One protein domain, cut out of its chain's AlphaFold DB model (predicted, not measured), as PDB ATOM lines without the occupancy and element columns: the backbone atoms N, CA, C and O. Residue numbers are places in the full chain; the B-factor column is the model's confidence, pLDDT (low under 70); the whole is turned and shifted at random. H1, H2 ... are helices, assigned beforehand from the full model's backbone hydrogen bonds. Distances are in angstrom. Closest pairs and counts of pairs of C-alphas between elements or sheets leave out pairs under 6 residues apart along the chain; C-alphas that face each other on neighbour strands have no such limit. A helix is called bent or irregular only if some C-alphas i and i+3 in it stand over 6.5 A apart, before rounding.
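What this domain is: This is residues 4 to 105 of the 106 residues of an uncharacterized protein of Thermoplasmata archaeon (UniProt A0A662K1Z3). A long helix, H3, forms the core, with H1, H2 and H4 packed round it, nearly aligned with it; H5 is set off from this body beyond the end of H4, and its far part, residues 97 to 103, sticks out together with the tail 104 to 105. The printed part has 102 residues, with five named helices in the order H1 to H5 and no named strand: all helix. It is compact, with a radius of gyration of the C-alphas of 13.9 A and spans of 38 by 34 by 22 A.

How they stand to each other: The hub is H3, residues 48 to 67. H4, residues 73 to 85, touches it in a helical hairpin, opposite ways at a shallow tilt of 18 degrees; the closest C-alphas, of Lys 60 and Ala 77, are 4.7 A apart. H2, residues 29 to 35, makes another helical hairpin with H3, at 3 degrees, closest at the C-alphas of Glu 30 and Gly 61, 4.7 A. H1, residues 4 to 23, touches H3 the same way at a shallow tilt of 31 degrees, closest at the C-alphas of His 10 and Val 55, 5.4 A. H5, residues 90 to 103, touches no helix; it is close to H4 but not clearly touching, with the C-alphas of Glu 85 and Lys 93 7.5 A apart. H1 and H4 are apart. Every O i to N i+4 pair is within hydrogen-bond range in H1, H3, H4 and H5; in H2 1 of 3 is, beside 3 of 4 O i to N i+3 pairs.

Where its parts are: H3 is 28.5 A long, from C-alpha 48 at (49.797, 12.207, -10.833). H1 is 28.6 A, from C-alpha 4 at (47.571, 10.782, -1.879). H5 is 20.1 A, ending at C-alpha 103 at (31.417, 19.553, -35.151), and H4 18.5 A. H2, 10.0 A, is irregular: C-alphas 30 and 33 are 7.6 A apart.

The domain as a whole: The two C-alphas farthest apart, of Asp 4 and Thr 105, are 43.0 A apart. The printed part has no cut. The link H2 to H3, residues 36 to 47, is long. The pLDDT is under 70 at residues 25 to 27 and 103 to 105.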
ATOM      1  N   ASP A   4      48.701  11.132  -2.737       95.75
ATOM      2  CA  ASP A   4      47.571  10.782  -1.879       95.75
ATOM      3  C   ASP A   4      46.680  11.995  -1.605       95.75
ATOM      4  O   ASP A   4      45.467  11.901  -1.753       95.75
ATOM      5  N   GLU A   5      47.269  13.168  -1.349       96.62
ATOM      6  CA  GLU A   5      46.535  14.441  -1.239       96.62
ATOM      7  C   GLU A   5      45.747  14.761  -2.520       96.62
ATOM      8  O   GLU A   5      44.626  15.259  -2.476       96.62
ATOM      9  N   LEU A   6      46.331  14.466  -3.687       96.62
ATOM     10  CA  LEU A   6      45.679  14.684  -4.975       96.62
ATOM     11  C   LEU A   6      44.517  13.722  -5.206       96.62
ATOM     12  O   LEU A   6      43.482  14.140  -5.718       96.62
ATOM     13  N   ILE A   7      44.675  12.457  -4.822       96.62
ATOM     14  CA  ILE A   7      43.593  11.474  -4.885       96.62
ATOM     15  C   ILE A   7      42.477  11.866  -3.910       96.62
ATOM     16  O   ILE A   7      41.317  11.811  -4.294       96.62
ATOM     17  N   GLN A   8      42.801  12.340  -2.704       97.25
ATOM     18  CA  GLN A   8      41.804  12.837  -1.747       97.25
ATOM     19  C   GLN A   8      41.014  14.024  -2.310       97.25
ATOM     20  O   GLN A   8      39.785  14.017  -2.257       97.25
ATOM     21  N   LEU A   9      41.696  15.000  -2.918       97.56
ATOM     22  CA  LEU A   9      41.028  16.117  -3.589       97.56
ATOM     23  C   LEU A   9      40.139  15.632  -4.743       97.56
ATOM     24  O   LEU A   9      39.010  16.093  -4.888       97.56
ATOM     25  N   HIS A  10      40.624  14.683  -5.547       97.50
ATOM     26  CA  HIS A  10      39.841  14.086  -6.624       97.50
ATOM     27  C   HIS A  10      38.585  13.382  -6.088       97.50
ATOM     28  O   HIS A  10      37.499  13.600  -6.616       97.50
ATOM     29  N   THR A  11      38.706  12.598  -5.013       97.94
ATOM     30  CA  THR A  11      37.572  11.951  -4.337       97.94
ATOM     31  C   THR A  11      36.552  12.975  -3.858       97.94
ATOM     32  O   THR A  11      35.361  12.804  -4.100       97.94
ATOM     33  N   PHE A  12      37.007  14.054  -3.223       98.12
ATOM     34  CA  PHE A  12      36.125  15.104  -2.728       98.12
ATOM     35  C   PHE A  12      35.343  15.781  -3.863       98.12
ATOM     36  O   PHE A  12      34.120  15.883  -3.800       98.12
ATOM     37  N   LEU A  13      36.017  16.171  -4.949       97.31
ATOM     38  CA  LEU A  13      35.349  16.769  -6.110       97.31
ATOM     39  C   LEU A  13      34.402  15.787  -6.809       97.31
ATOM     40  O   LEU A  13      33.343  16.194  -7.274       97.31
ATOM     41  N   PHE A  14      34.747  14.499  -6.848       96.69
ATOM     42  CA  PHE A  14      33.868  13.455  -7.376       96.69
ATOM     43  C   PHE A  14      32.588  13.302  -6.535       96.69
ATOM     44  O   PHE A  14      31.504  13.127  -7.080       96.69
ATOM     45  N   GLN A  15      32.680  13.430  -5.209       96.44
ATOM     46  CA  GLN A  15      31.501  13.455  -4.339       96.44
ATOM     47  C   GLN A  15      30.634  14.697  -4.586       96.44
ATOM     48  O   GLN A  15      29.412  14.572  -4.645       96.44
ATOM     49  N   ILE A  16      31.250  15.869  -4.784       94.81
ATOM     50  CA  ILE A  16      30.523  17.095  -5.146       94.81
ATOM     51  C   ILE A  16      29.819  16.926  -6.493       94.81
ATOM     52  O   ILE A  16      28.640  17.253  -6.584       94.81
ATOM     53  N   LYS A  17      30.502  16.379  -7.510       93.62
ATOM     54  CA  LYS A  17      29.907  16.052  -8.815       93.62
ATOM     55  C   LYS A  17      28.620  15.246  -8.628       93.62
ATOM     56  O   LYS A  17      27.558  15.702  -9.033       93.62
ATOM     57  N   ASN A  18      28.711  14.105  -7.944       92.44
ATOM     58  CA  ASN A  18      27.565  13.218  -7.737       92.44
ATOM     59  C   ASN A  18      26.429  13.918  -6.976       92.44
ATOM     60  O   ASN A  18      25.257  13.709  -7.273       92.44
ATOM     61  N   HIS A  19      26.763  14.763  -5.996       92.56
ATOM     62  CA  HIS A  19      25.769  15.546  -5.270       92.56
ATOM     63  C   HIS A  19      25.076  16.576  -6.176       92.56
ATOM     64  O   HIS A  19      23.859  16.721  -6.102       92.56
ATOM     65  N   LEU A  20      25.819  17.268  -7.042       90.12
ATOM     66  CA  LEU A  20      25.256  18.224  -7.995       90.12
ATOM     67  C   LEU A  20      24.383  17.526  -9.042       90.12
ATOM     68  O   LEU A  20      23.292  18.005  -9.312       90.12
ATOM     69  N   GLU A  21      24.794  16.376  -9.572       87.56
ATOM     70  CA  GLU A  21      23.980  15.606 -10.526       87.56
ATOM     71  C   GLU A  21      22.667  15.100  -9.919       87.56
ATOM     72  O   GLU A  21      21.652  15.024 -10.603       87.56
ATOM     73  N   GLN A  22      22.662  14.770  -8.625       87.69
ATOM     74  CA  GLN A  22      21.454  14.319  -7.932       87.69
ATOM     75  C   GLN A  22      20.501  15.466  -7.571       87.69
ATOM     76  O   GLN A  22      19.289  15.259  -7.537       87.69
ATOM     77  N   ASN A  23      21.029  16.652  -7.250       84.44
ATOM     78  CA  ASN A  23      20.240  17.747  -6.673       84.44
ATOM     79  C   ASN A  23      19.965  18.901  -7.644       84.44
ATOM     80  O   ASN A  23      18.991  19.634  -7.463       84.44
ATOM     81  N   CYS A  24      20.792  19.087  -8.670       78.12
ATOM     82  CA  CYS A  24      20.569  20.091  -9.702       78.12
ATOM     83  C   CYS A  24      19.786  19.476 -10.867       78.12
ATOM     84  O   CYS A  24      20.048  18.352 -11.282       78.12
ATOM     85  N   LYS A  25      18.844  20.233 -11.446       68.38
ATOM     86  CA  LYS A  25      18.134  19.860 -12.685       68.38
ATOM     87  C   LYS A  25      19.031  20.047 -13.917       68.38
ATOM     88  O   LYS A  25      18.624  20.671 -14.893       68.38
ATOM     89  N   ASN A  26      20.263  19.569 -13.839       67.62
ATOM     90  CA  ASN A  26      21.240  19.695 -14.907       67.62
ATOM     91  C   ASN A  26      21.312  18.352 -15.631       67.62
ATOM     92  O   ASN A  26      21.173  17.300 -15.010       67.62
ATOM     93  N   ASN A  27      21.548  18.373 -16.938       65.88
ATOM     94  CA  ASN A  27      21.551  17.155 -17.754       65.88
ATOM     95  C   ASN A  27      22.882  16.378 -17.673       65.88
ATOM     96  O   ASN A  27      23.110  15.483 -18.481       65.88
ATOM     97  N   GLY A  28      23.782  16.739 -16.749       71.00
ATOM     98  CA  GLY A  28      25.117  16.142 -16.609       71.00
ATOM     99  C   GLY A  28      26.115  16.567 -17.693       71.00
ATOM    100  O   GLY A  28      27.273  16.150 -17.667       71.00
ATOM    101  N   CYS A  29      25.704  17.427 -18.631       82.25
ATOM    102  CA  CYS A  29      26.531  17.851 -19.759       82.25
ATOM    103  C   CYS A  29      27.832  18.545 -19.324       82.25
ATOM    104  O   CYS A  29      28.842  18.471 -20.020       82.25
ATOM    105  N   GLU A  30      27.835  19.183 -18.154       88.88
ATOM    106  CA  GLU A  30      28.977  19.918 -17.612       88.88
ATOM    107  C   GLU A  30      30.153  19.003 -17.219       88.88
ATOM    108  O   GLU A  30      31.280  19.478 -17.061       88.88
ATOM    109  N   PHE A  31      29.919  17.691 -17.089       91.94
ATOM    110  CA  PHE A  31      30.931  16.710 -16.689       91.94
ATOM    111  C   PHE A  31      31.370  15.751 -17.803       91.94
ATOM    112  O   PHE A  31      32.252  14.927 -17.552       91.94
ATOM    113  N   ILE A  32      30.842  15.876 -19.027       90.56
ATOM    114  CA  ILE A  32      31.177  14.991 -20.162       90.56
ATOM    115  C   ILE A  32      32.696  14.929 -20.382       90.56
ATOM    116  O   ILE A  32      33.267  13.844 -20.494       90.56
ATOM    117  N   ASP A  33      33.378  16.075 -20.361       88.88
ATOM    118  CA  ASP A  33      34.835  16.138 -20.528       88.88
ATOM    119  C   ASP A  33      35.595  15.314 -19.488       88.88
ATOM    120  O   ASP A  33      36.639  14.743 -19.790       88.88
ATOM    121  N   TYR A  34      35.098  15.268 -18.251       94.00
ATOM    122  CA  TYR A  34      35.689  14.451 -17.200       94.00
ATOM    123  C   TYR A  34      35.411  12.963 -17.431       94.00
ATOM    124  O   TYR A  34      36.310  12.139 -17.262       94.00
ATOM    125  N   GLU A  35      34.194  12.609 -17.836       92.12
ATOM    126  CA  GLU A  35      33.806  11.219 -18.092       92.12
ATOM    127  C   GLU A  35      34.595  10.604 -19.248       92.12
ATOM    128  O   GLU A  35      35.072   9.474 -19.128       92.12
ATOM    129  N   LYS A  36      34.848  11.382 -20.310       90.50
ATOM    130  CA  LYS A  36      35.702  10.987 -21.442       90.50
ATOM    131  C   LYS A  36      37.125  10.604 -21.025       90.50
ATOM    132  O   LYS A  36      37.764   9.804 -21.704       90.50
ATOM    133  N   LEU A  37      37.638  11.147 -19.917       90.56
ATOM    134  CA  LEU A  37      38.976  10.802 -19.430       90.56
ATOM    135  C   LEU A  37      39.062   9.375 -18.873       90.56
ATOM    136  O   LEU A  37      40.167   8.847 -18.751       90.56
ATOM    137  N   ASP A  38      37.934   8.777 -18.477       92.69
ATOM    138  CA  ASP A  38      37.874   7.481 -17.794       92.69
ATOM    139  C   ASP A  38      38.860   7.395 -16.598       92.69
ATOM    140  O   ASP A  38      39.574   6.411 -16.372       92.69
ATOM    141  N   ILE A  39      38.934   8.460 -15.792       93.56
ATOM    142  CA  ILE A  39      39.778   8.522 -14.590       93.56
ATOM    143  C   ILE A  39      38.897   8.770 -13.373       93.56
ATOM    144  O   ILE A  39      38.441   9.881 -13.142       93.56
ATOM    145  N   THR A  40      38.733   7.747 -12.534       94.81
ATOM    146  CA  THR A  40      38.010   7.851 -11.259       94.81
ATOM    147  C   THR A  40      38.977   7.850 -10.070       94.81
ATOM    148  O   THR A  40      40.118   7.389 -10.203       94.81
ATOM    149  N   PRO A  41      38.567   8.349  -8.888       95.31
ATOM    150  CA  PRO A  41      39.439   8.373  -7.710       95.31
ATOM    151  C   PRO A  41      39.922   6.983  -7.271       95.31
ATOM    152  O   PRO A  41      41.034   6.843  -6.771       95.31
ATOM    153  N   HIS A  42      39.130   5.942  -7.544       93.94
ATOM    154  CA  HIS A  42      39.459   4.540  -7.262       93.94
ATOM    155  C   HIS A  42      40.656   4.018  -8.068       93.94
ATOM    156  O   HIS A  42      41.325   3.074  -7.649       93.94
ATOM    157  N   LYS A  43      40.961   4.626  -9.223       95.31
ATOM    158  CA  LYS A  43      42.074   4.222 -10.094       95.31
ATOM    159  C   LYS A  43      43.411   4.760  -9.569       95.31
ATOM    160  O   LYS A  43      44.139   5.429 -10.291       95.31
ATOM    161  N   VAL A  44      43.767   4.436  -8.324       94.12
ATOM    162  CA  VAL A  44      44.966   4.948  -7.624       94.12
ATOM    163  C   VAL A  44      46.292   4.605  -8.315       94.12
ATOM    164  O   VAL A  44      47.318   5.227  -8.043       94.12
ATOM    165  N   TYR A  45      46.297   3.623  -9.221       94.44
ATOM    166  CA  TYR A  45      47.451   3.261 -10.045       94.44
ATOM    167  C   TYR A  45      47.741   4.288 -11.152       94.44
ATOM    168  O   TYR A  45      48.868   4.346 -11.646       94.44
ATOM    169  N   LYS A  46      46.771   5.140 -11.508       95.25
ATOM    170  CA  LYS A  46      46.931   6.211 -12.498       95.25
ATOM    171  C   LYS A  46      47.974   7.239 -12.060       95.25
ATOM    172  O   LYS A  46      48.335   7.363 -10.884       95.25
ATOM    173  N   SER A  47      48.532   7.957 -13.026       95.31
ATOM    174  CA  SER A  47      49.615   8.908 -12.790       95.31
ATOM    175  C   SER A  47      49.140  10.162 -12.045       95.31
ATOM    176  O   SER A  47      47.966  10.533 -12.054       95.31
ATOM    177  N   LYS A  48      50.083  10.886 -11.424       95.31
ATOM    178  CA  LYS A  48      49.797  12.207 -10.833       95.31
ATOM    179  C   LYS A  48      49.254  13.195 -11.874       95.31
ATOM    180  O   LYS A  48      48.452  14.051 -11.524       95.31
ATOM    181  N   ARG A  49      49.710  13.108 -13.130       95.19
ATOM    182  CA  ARG A  49      49.237  13.959 -14.234       95.19
ATOM    183  C   ARG A  49      47.760  13.696 -14.519       95.19
ATOM    184  O   ARG A  49      46.981  14.638 -14.530       95.19
ATOM    185  N   GLU A  50      47.393  12.427 -14.671       95.31
ATOM    186  CA  GLU A  50      46.017  11.980 -14.921       95.31
ATOM    187  C   GLU A  50      45.062  12.442 -13.811       95.31
ATOM    188  O   GLU A  50      44.035  13.054 -14.092       95.31
ATOM    189  N   HIS A  51      45.433  12.262 -12.540       96.69
ATOM    190  CA  HIS A  51      44.609  12.755 -11.434       96.69
ATOM    191  C   HIS A  51      44.521  14.289 -11.366       96.69
ATOM    192  O   HIS A  51      43.481  14.816 -10.983       96.69
ATOM    193  N   LYS A  52      45.570  15.030 -11.757       96.06
ATOM    194  CA  LYS A  52      45.492  16.499 -11.861       96.06
ATOM    195  C   LYS A  52      44.524  16.923 -12.954       96.06
ATOM    196  O   LYS A  52      43.702  17.800 -12.715       96.06
ATOM    197  N   LEU A  53      44.619  16.301 -14.127       95.81
ATOM    198  CA  LEU A  53      43.736  16.581 -15.255       95.81
ATOM    199  C   LEU A  53      42.266  16.360 -14.865       95.81
ATOM    200  O   LEU A  53      41.447  17.257 -15.043       95.81
ATOM    201  N   ALA A  54      41.974  15.226 -14.222       96.25
ATOM    202  CA  ALA A  54      40.662  14.909 -13.662       96.25
ATOM    203  C   ALA A  54      40.154  15.976 -12.674       96.25
ATOM    204  O   ALA A  54      39.027  16.449 -12.800       96.25
ATOM    205  N   VAL A  55      40.994  16.404 -11.725       97.25
ATOM    206  CA  VAL A  55      40.658  17.464 -10.756       97.25
ATOM    207  C   VAL A  55      40.296  18.776 -11.453       97.25
ATOM    208  O   VAL A  55      39.308  19.408 -11.076       97.25
ATOM    209  N   PHE A  56      41.058  19.190 -12.468       96.88
ATOM    210  CA  PHE A  56      40.767  20.426 -13.197       96.88
ATOM    211  C   PHE A  56      39.471  20.333 -14.006       96.88
ATOM    212  O   PHE A  56      38.667  21.260 -13.928       96.88
ATOM    213  N   LYS A  57      39.227  19.217 -14.705       95.31
ATOM    214  CA  LYS A  57      37.983  19.008 -15.462       95.31
ATOM    215  C   LYS A  57      36.747  18.949 -14.559       95.31
ATOM    216  O   LYS A  57      35.757  19.609 -14.858       95.31
ATOM    217  N   LEU A  58      36.825  18.274 -13.409       96.25
ATOM    218  CA  LEU A  58      35.745  18.292 -12.411       96.25
ATOM    219  C   LEU A  58      35.487  19.696 -11.869       96.25
ATOM    220  O   LEU A  58      34.344  20.136 -11.804       96.25
ATOM    221  N   SER A  59      36.551  20.412 -11.502       96.50
ATOM    222  CA  SER A  59      36.431  21.776 -10.976       96.50
ATOM    223  C   SER A  59      35.800  22.718 -12.004       96.50
ATOM    224  O   SER A  59      35.001  23.574 -11.634       96.50
ATOM    225  N   LYS A  60      36.151  22.559 -13.287       95.50
ATOM    226  CA  LYS A  60      35.573  23.319 -14.400       95.50
ATOM    227  C   LYS A  60      34.077  23.039 -14.533       95.50
ATOM    228  O   LYS A  60      33.311  23.992 -14.525       95.50
ATOM    229  N   GLY A  61      33.662  21.769 -14.546       94.12
ATOM    230  CA  GLY A  61      32.238  21.406 -14.596       94.12
ATOM    231  C   GLY A  61      31.441  21.952 -13.405       94.12
ATOM    232  O   GLY A  61      30.356  22.496 -13.575       94.12
ATOM    233  N   ILE A  62      32.013  21.916 -12.194       94.00
ATOM    234  CA  ILE A  62      31.397  22.537 -11.008       94.00
ATOM    235  C   ILE A  62      31.251  24.055 -11.199       94.00
ATOM    236  O   ILE A  62      30.200  24.613 -10.895       94.00
ATOM    237  N   ALA A  63      32.286  24.734 -11.701       94.19
ATOM    238  CA  ALA A  63      32.232  26.172 -11.955       94.19
ATOM    239  C   ALA A  63      31.205  26.537 -13.043       94.19
ATOM    240  O   ALA A  63      30.498  27.529 -12.877       94.19
ATOM    241  N   ASP A  64      31.071  25.725 -14.096       92.44
ATOM    242  CA  ASP A  64      30.049  25.904 -15.135       92.44
ATOM    243  C   ASP A  64      28.640  25.826 -14.530       92.44
ATOM    244  O   ASP A  64      27.831  26.731 -14.729       92.44
ATOM    245  N   ILE A  65      28.372  24.820 -13.691       91.12
ATOM    246  CA  ILE A  65      27.089  24.695 -12.982       91.12
ATOM    247  C   ILE A  65      26.800  25.933 -12.125       91.12
ATOM    248  O   ILE A  65      25.674  26.439 -12.110       91.12
ATOM    249  N   LEU A  66      27.809  26.428 -11.404       90.06
ATOM    250  CA  LEU A  66      27.661  27.595 -10.536       90.06
ATOM    251  C   LEU A  66      27.459  28.892 -11.323       90.06
ATOM    252  O   LEU A  66      26.744  29.770 -10.840       90.06
ATOM    253  N   SER A  67      28.024  29.007 -12.527       90.88
ATOM    254  CA  SER A  67      27.907  30.215 -13.352       90.88
ATOM    255  C   SER A  67      26.463  30.573 -13.706       90.88
ATOM    256  O   SER A  67      26.115  31.748 -13.743       90.88
ATOM    257  N   ASN A  68      25.579  29.574 -13.801       84.56
ATOM    258  CA  ASN A  68      24.144  29.786 -14.010       84.56
ATOM    259  C   ASN A  68      23.479  30.640 -12.914       84.56
ATOM    260  O   ASN A  68      22.484  31.309 -13.179       84.56
ATOM    261  N   ASN A  69      23.996  30.604 -11.681       84.88
ATOM    262  CA  ASN A  69      23.422  31.321 -10.535       84.88
ATOM    263  C   ASN A  69      24.332  32.441 -10.009       84.88
ATOM    264  O   ASN A  69      23.858  33.354  -9.333       84.88
ATOM    265  N   TYR A  70      25.633  32.373 -10.298       86.94
ATOM    266  CA  TYR A  70      26.643  33.258  -9.733       86.94
ATOM    267  C   TYR A  70      27.523  33.855 -10.838       86.94
ATOM    268  O   TYR A  70      28.443  33.188 -11.324       86.94
ATOM    269  N   PRO A  71      27.307  35.135 -11.187       86.94
ATOM    270  CA  PRO A  71      28.128  35.828 -12.170       86.94
ATOM    271  C   PRO A  71      29.599  35.858 -11.743       86.94
ATOM    272  O   PRO A  71      29.924  36.154 -10.591       86.94
ATOM    273  N   GLY A  72      30.505  35.599 -12.682       88.00
ATOM    274  CA  GLY A  72      31.952  35.597 -12.470       88.00
ATOM    275  C   GLY A  72      32.572  34.201 -12.428       88.00
ATOM    276  O   GLY A  72      33.780  34.076 -12.661       88.00
ATOM    277  N   PHE A  73      31.774  33.151 -12.206       92.31
ATOM    278  CA  PHE A  73      32.254  31.770 -12.274       92.31
ATOM    279  C   PHE A  73      32.618  31.333 -13.698       92.31
ATOM    280  O   PHE A  73      33.467  30.458 -13.848       92.31
ATOM    281  N   GLU A  74      32.122  32.005 -14.738       92.56
ATOM    282  CA  GLU A  74      32.494  31.749 -16.138       92.56
ATOM    283  C   GLU A  74      33.996  31.979 -16.357       92.56
ATOM    284  O   GLU A  74      34.688  31.199 -17.010       92.56
ATOM    285  N   LYS A  75      34.544  33.043 -15.752       93.56
ATOM    286  CA  LYS A  75      35.982  33.349 -15.828       93.56
ATOM    287  C   LYS A  75      36.814  32.309 -15.084       93.56
ATOM    288  O   LYS A  75      37.936  32.007 -15.492       93.56
ATOM    289  N   ILE A  76      36.278  31.778 -13.985       94.81
ATOM    290  CA  ILE A  76      36.923  30.721 -13.201       94.81
ATOM    291  C   ILE A  76      36.930  29.420 -14.005       94.81
ATOM    292  O   ILE A  76      37.993  28.816 -14.141       94.81
ATOM    293  N   ALA A  77      35.797  29.038 -14.598       94.00
ATOM    294  CA  ALA A  77      35.683  27.875 -15.471       94.00
ATOM    295  C   ALA A  77      36.664  27.956 -16.650       94.00
ATOM    296  O   ALA A  77      37.455  27.036 -16.854       94.00
ATOM    297  N   ALA A  78      36.725  29.100 -17.340       93.56
ATOM    298  CA  ALA A  78      37.676  29.323 -18.431       93.56
ATOM    299  C   ALA A  78      39.141  29.170 -17.984       93.56
ATOM    300  O   ALA A  78      39.966  28.586 -18.687       93.56
ATOM    301  N   ARG A  79      39.487  29.658 -16.786       95.12
ATOM    302  CA  ARG A  79      40.842  29.508 -16.239       95.12
ATOM    303  C   ARG A  79      41.156  28.063 -15.849       95.12
ATOM    304  O   ARG A  79      42.299  27.634 -16.005       95.12
ATOM    305  N   LEU A  80      40.179  27.329 -15.318       95.31
ATOM    306  CA  LEU A  80      40.321  25.912 -14.978       95.31
ATOM    307  C   LEU A  80      40.512  25.062 -16.236       95.31
ATOM    308  O   LEU A  80      41.377  24.186 -16.234       95.31
ATOM    309  N   GLU A  81      39.802  25.386 -17.317       94.12
ATOM    310  CA  GLU A  81      39.967  24.747 -18.623       94.12
ATOM    311  C   GLU A  81      41.395  24.928 -19.154       94.12
ATOM    312  O   GLU A  81      42.096  23.942 -19.381       94.12
ATOM    313  N   GLN A  82      41.887  26.172 -19.199       93.12
ATOM    314  CA  GLN A  82      43.272  26.477 -19.592       93.12
ATOM    315  C   GLN A  82      44.309  25.755 -18.726       93.12
ATOM    316  O   GLN A  82      45.393  25.397 -19.191       93.12
ATOM    317  N   MET A  83      44.019  25.575 -17.434       93.81
ATOM    318  CA  MET A  83      44.907  24.833 -16.547       93.81
ATOM    319  C   MET A  83      44.891  23.338 -16.876       93.81
ATOM    320  O   MET A  83      45.944  22.708 -16.832       93.81
ATOM    321  N   SER A  84      43.726  22.788 -17.228       93.06
ATOM    322  CA  SER A  84      43.553  21.385 -17.609       93.06
ATOM    323  C   SER A  84      44.351  21.039 -18.873       93.06
ATOM    324  O   SER A  84      45.110  20.069 -18.870       93.06
ATOM    325  N   GLU A  85      44.313  21.899 -19.895       90.94
ATOM    326  CA  GLU A  85      45.025  21.721 -21.168       90.94
ATOM    327  C   GLU A  85      46.544  21.597 -20.991       90.94
ATOM    328  O   GLU A  85      47.214  20.860 -21.719       90.94
ATOM    329  N   ARG A  86      47.114  22.272 -19.984       90.94
ATOM    330  CA  ARG A  86      48.550  22.187 -19.659       90.94
ATOM    331  C   ARG A  86      48.965  20.805 -19.170       90.94
ATOM    332  O   ARG A  86      50.144  20.466 -19.241       90.94
ATOM    333  N   PHE A  87      48.022  20.030 -18.643       89.69
ATOM    334  CA  PHE A  87      48.269  18.669 -18.185       89.69
ATOM    335  C   PHE A  87      47.931  17.621 -19.239       89.69
ATOM    336  O   PHE A  87      48.259  16.460 -19.003       89.69
ATOM    337  N   MET A  88      47.340  17.993 -20.377       89.56
ATOM    338  CA  MET A  88      47.068  17.078 -21.485       89.56
ATOM    339  C   MET A  88      48.342  16.736 -22.268       89.56
ATOM    340  O   MET A  88      49.240  17.561 -22.445       89.56
ATOM    341  N   THR A  89      48.407  15.504 -22.757       89.56
ATOM    342  CA  THR A  89      49.370  15.055 -23.768       89.56
ATOM    343  C   THR A  89      48.995  15.600 -25.139       89.56
ATOM    344  O   THR A  89      47.841  15.945 -25.383       89.56
ATOM    345  N   GLU A  90      49.951  15.623 -26.069       86.12
ATOM    346  CA  GLU A  90      49.661  16.022 -27.453       86.12
ATOM    347  C   GLU A  90      48.599  15.128 -28.099       86.12
ATOM    348  O   GLU A  90      47.713  15.645 -28.765       86.12
ATOM    349  N   LYS A  91      48.595  13.823 -27.790       83.25
ATOM    350  CA  LYS A  91      47.557  12.900 -28.260       83.25
ATOM    351  C   LYS A  91      46.160  13.276 -27.748       83.25
ATOM    352  O   LYS A  91      45.212  13.280 -28.519       83.25
ATOM    353  N   GLU A  92      46.029  13.607 -26.461       84.44
ATOM    354  CA  GLU A  92      44.751  14.053 -25.877       84.44
ATOM    355  C   GLU A  92      44.285  15.385 -26.501       84.44
ATOM    356  O   GLU A  92      43.102  15.552 -26.780       84.44
ATOM    357  N   LYS A  93      45.208  16.314 -26.792       83.38
ATOM    358  CA  LYS A  93      44.883  17.579 -27.477       83.38
ATOM    359  C   LYS A  93      44.487  17.376 -28.936       83.38
ATOM    360  O   LYS A  93      43.661  18.122 -29.450       83.38
ATOM    361  N   GLU A  94      45.112  16.423 -29.618       83.56
ATOM    362  CA  GLU A  94      44.829  16.110 -31.018       83.56
ATOM    363  C   GLU A  94      43.422  15.535 -31.175       83.56
ATOM    364  O   GLU A  94      42.671  16.050 -31.997       83.56
ATOM    365  N   ILE A  95      43.014  14.624 -30.283       82.62
ATOM    366  CA  ILE A  95      41.636  14.111 -30.209       82.62
ATOM    367  C   ILE A  95      40.626  15.261 -30.079       82.62
ATOM    368  O   ILE A  95      39.679  15.343 -30.853       82.62
ATOM    369  N   ILE A  96      40.859  16.211 -29.165       79.94
ATOM    370  CA  ILE A  96      39.964  17.370 -28.986       79.94
ATOM    371  C   ILE A  96      39.924  18.250 -30.247       79.94
ATOM    372  O   ILE A  96      38.869  18.742 -30.645       79.94
ATOM    373  N   ARG A  97      41.070  18.473 -30.900       82.44
ATOM    374  CA  ARG A  97      41.135  19.265 -32.141       82.44
ATOM    375  C   ARG A  97      40.398  18.590 -33.296       82.44
ATOM    376  O   ARG A  97      39.886  19.305 -34.154       82.44
ATOM    377  N   GLU A  98      40.400  17.262 -33.351       81.50
ATOM    378  CA  GLU A  98      39.657  16.481 -34.340       81.50
ATOM    379  C   GLU A  98      38.148  16.553 -34.078       81.50
ATOM    380  O   GLU A  98      37.420  16.937 -34.991       81.50
ATOM    381  N   GLU A  99      37.696  16.360 -32.832       78.94
ATOM    382  CA  GLU A  99      36.279  16.516 -32.447       78.94
ATOM    383  C   GLU A  99      35.731  17.908 -32.836       78.94
ATOM    384  O   GLU A  99      34.679  18.022 -33.463       78.94
ATOM    385  N   ILE A 100      36.491  18.980 -32.572       75.75
ATOM    386  CA  ILE A 100      36.096  20.357 -32.930       75.75
ATOM    387  C   ILE A 100      36.007  20.565 -34.454       75.75
ATOM    388  O   ILE A 100      35.252  21.420 -34.927       75.75
ATOM    389  N   LYS A 101      36.810  19.847 -35.252       73.56
ATOM    390  CA  LYS A 101      36.732  19.924 -36.720       73.56
ATOM    391  C   LYS A 101      35.487  19.209 -37.238       73.56
ATOM    392  O   LYS A 101      34.851  19.725 -38.156       73.56
ATOM    393  N   GLU A 102      35.140  18.067 -36.656       70.62
ATOM    394  CA  GLU A 102      33.948  17.303 -37.028       70.62
ATOM    395  C   GLU A 102      32.664  18.082 -36.709       70.62
ATOM    396  O   GLU A 102      31.821  18.232 -37.591       70.62
ATOM    397  N   GLU A 103      32.569  18.712 -35.532       65.69
ATOM    398  CA  GLU A 103      31.417  19.553 -35.151       65.69
ATOM    399  C   GLU A 103      31.224  20.795 -36.034       65.69
ATOM    400  O   GLU A 103      30.112  21.295 -36.148       65.69
ATOM    401  N   LYS A 104      32.284  21.314 -36.667       62.66
ATOM    402  CA  LYS A 104      32.204  22.475 -37.579       62.66
ATOM    403  C   LYS A 104      31.887  22.107 -39.026       62.66
ATOM    404  O   LYS A 104      31.693  23.002 -39.848       62.66
ATOM    405  N   THR A 105      31.917  20.817 -39.349       56.75
ATOM    406  CA  THR A 105      31.660  20.300 -40.700       56.75
ATOM    407  C   THR A 105      30.217  19.777 -40.838       56.75
ATOM    408  O   THR A 105      29.804  19.362 -41.922       56.75
TER     409      THR A 105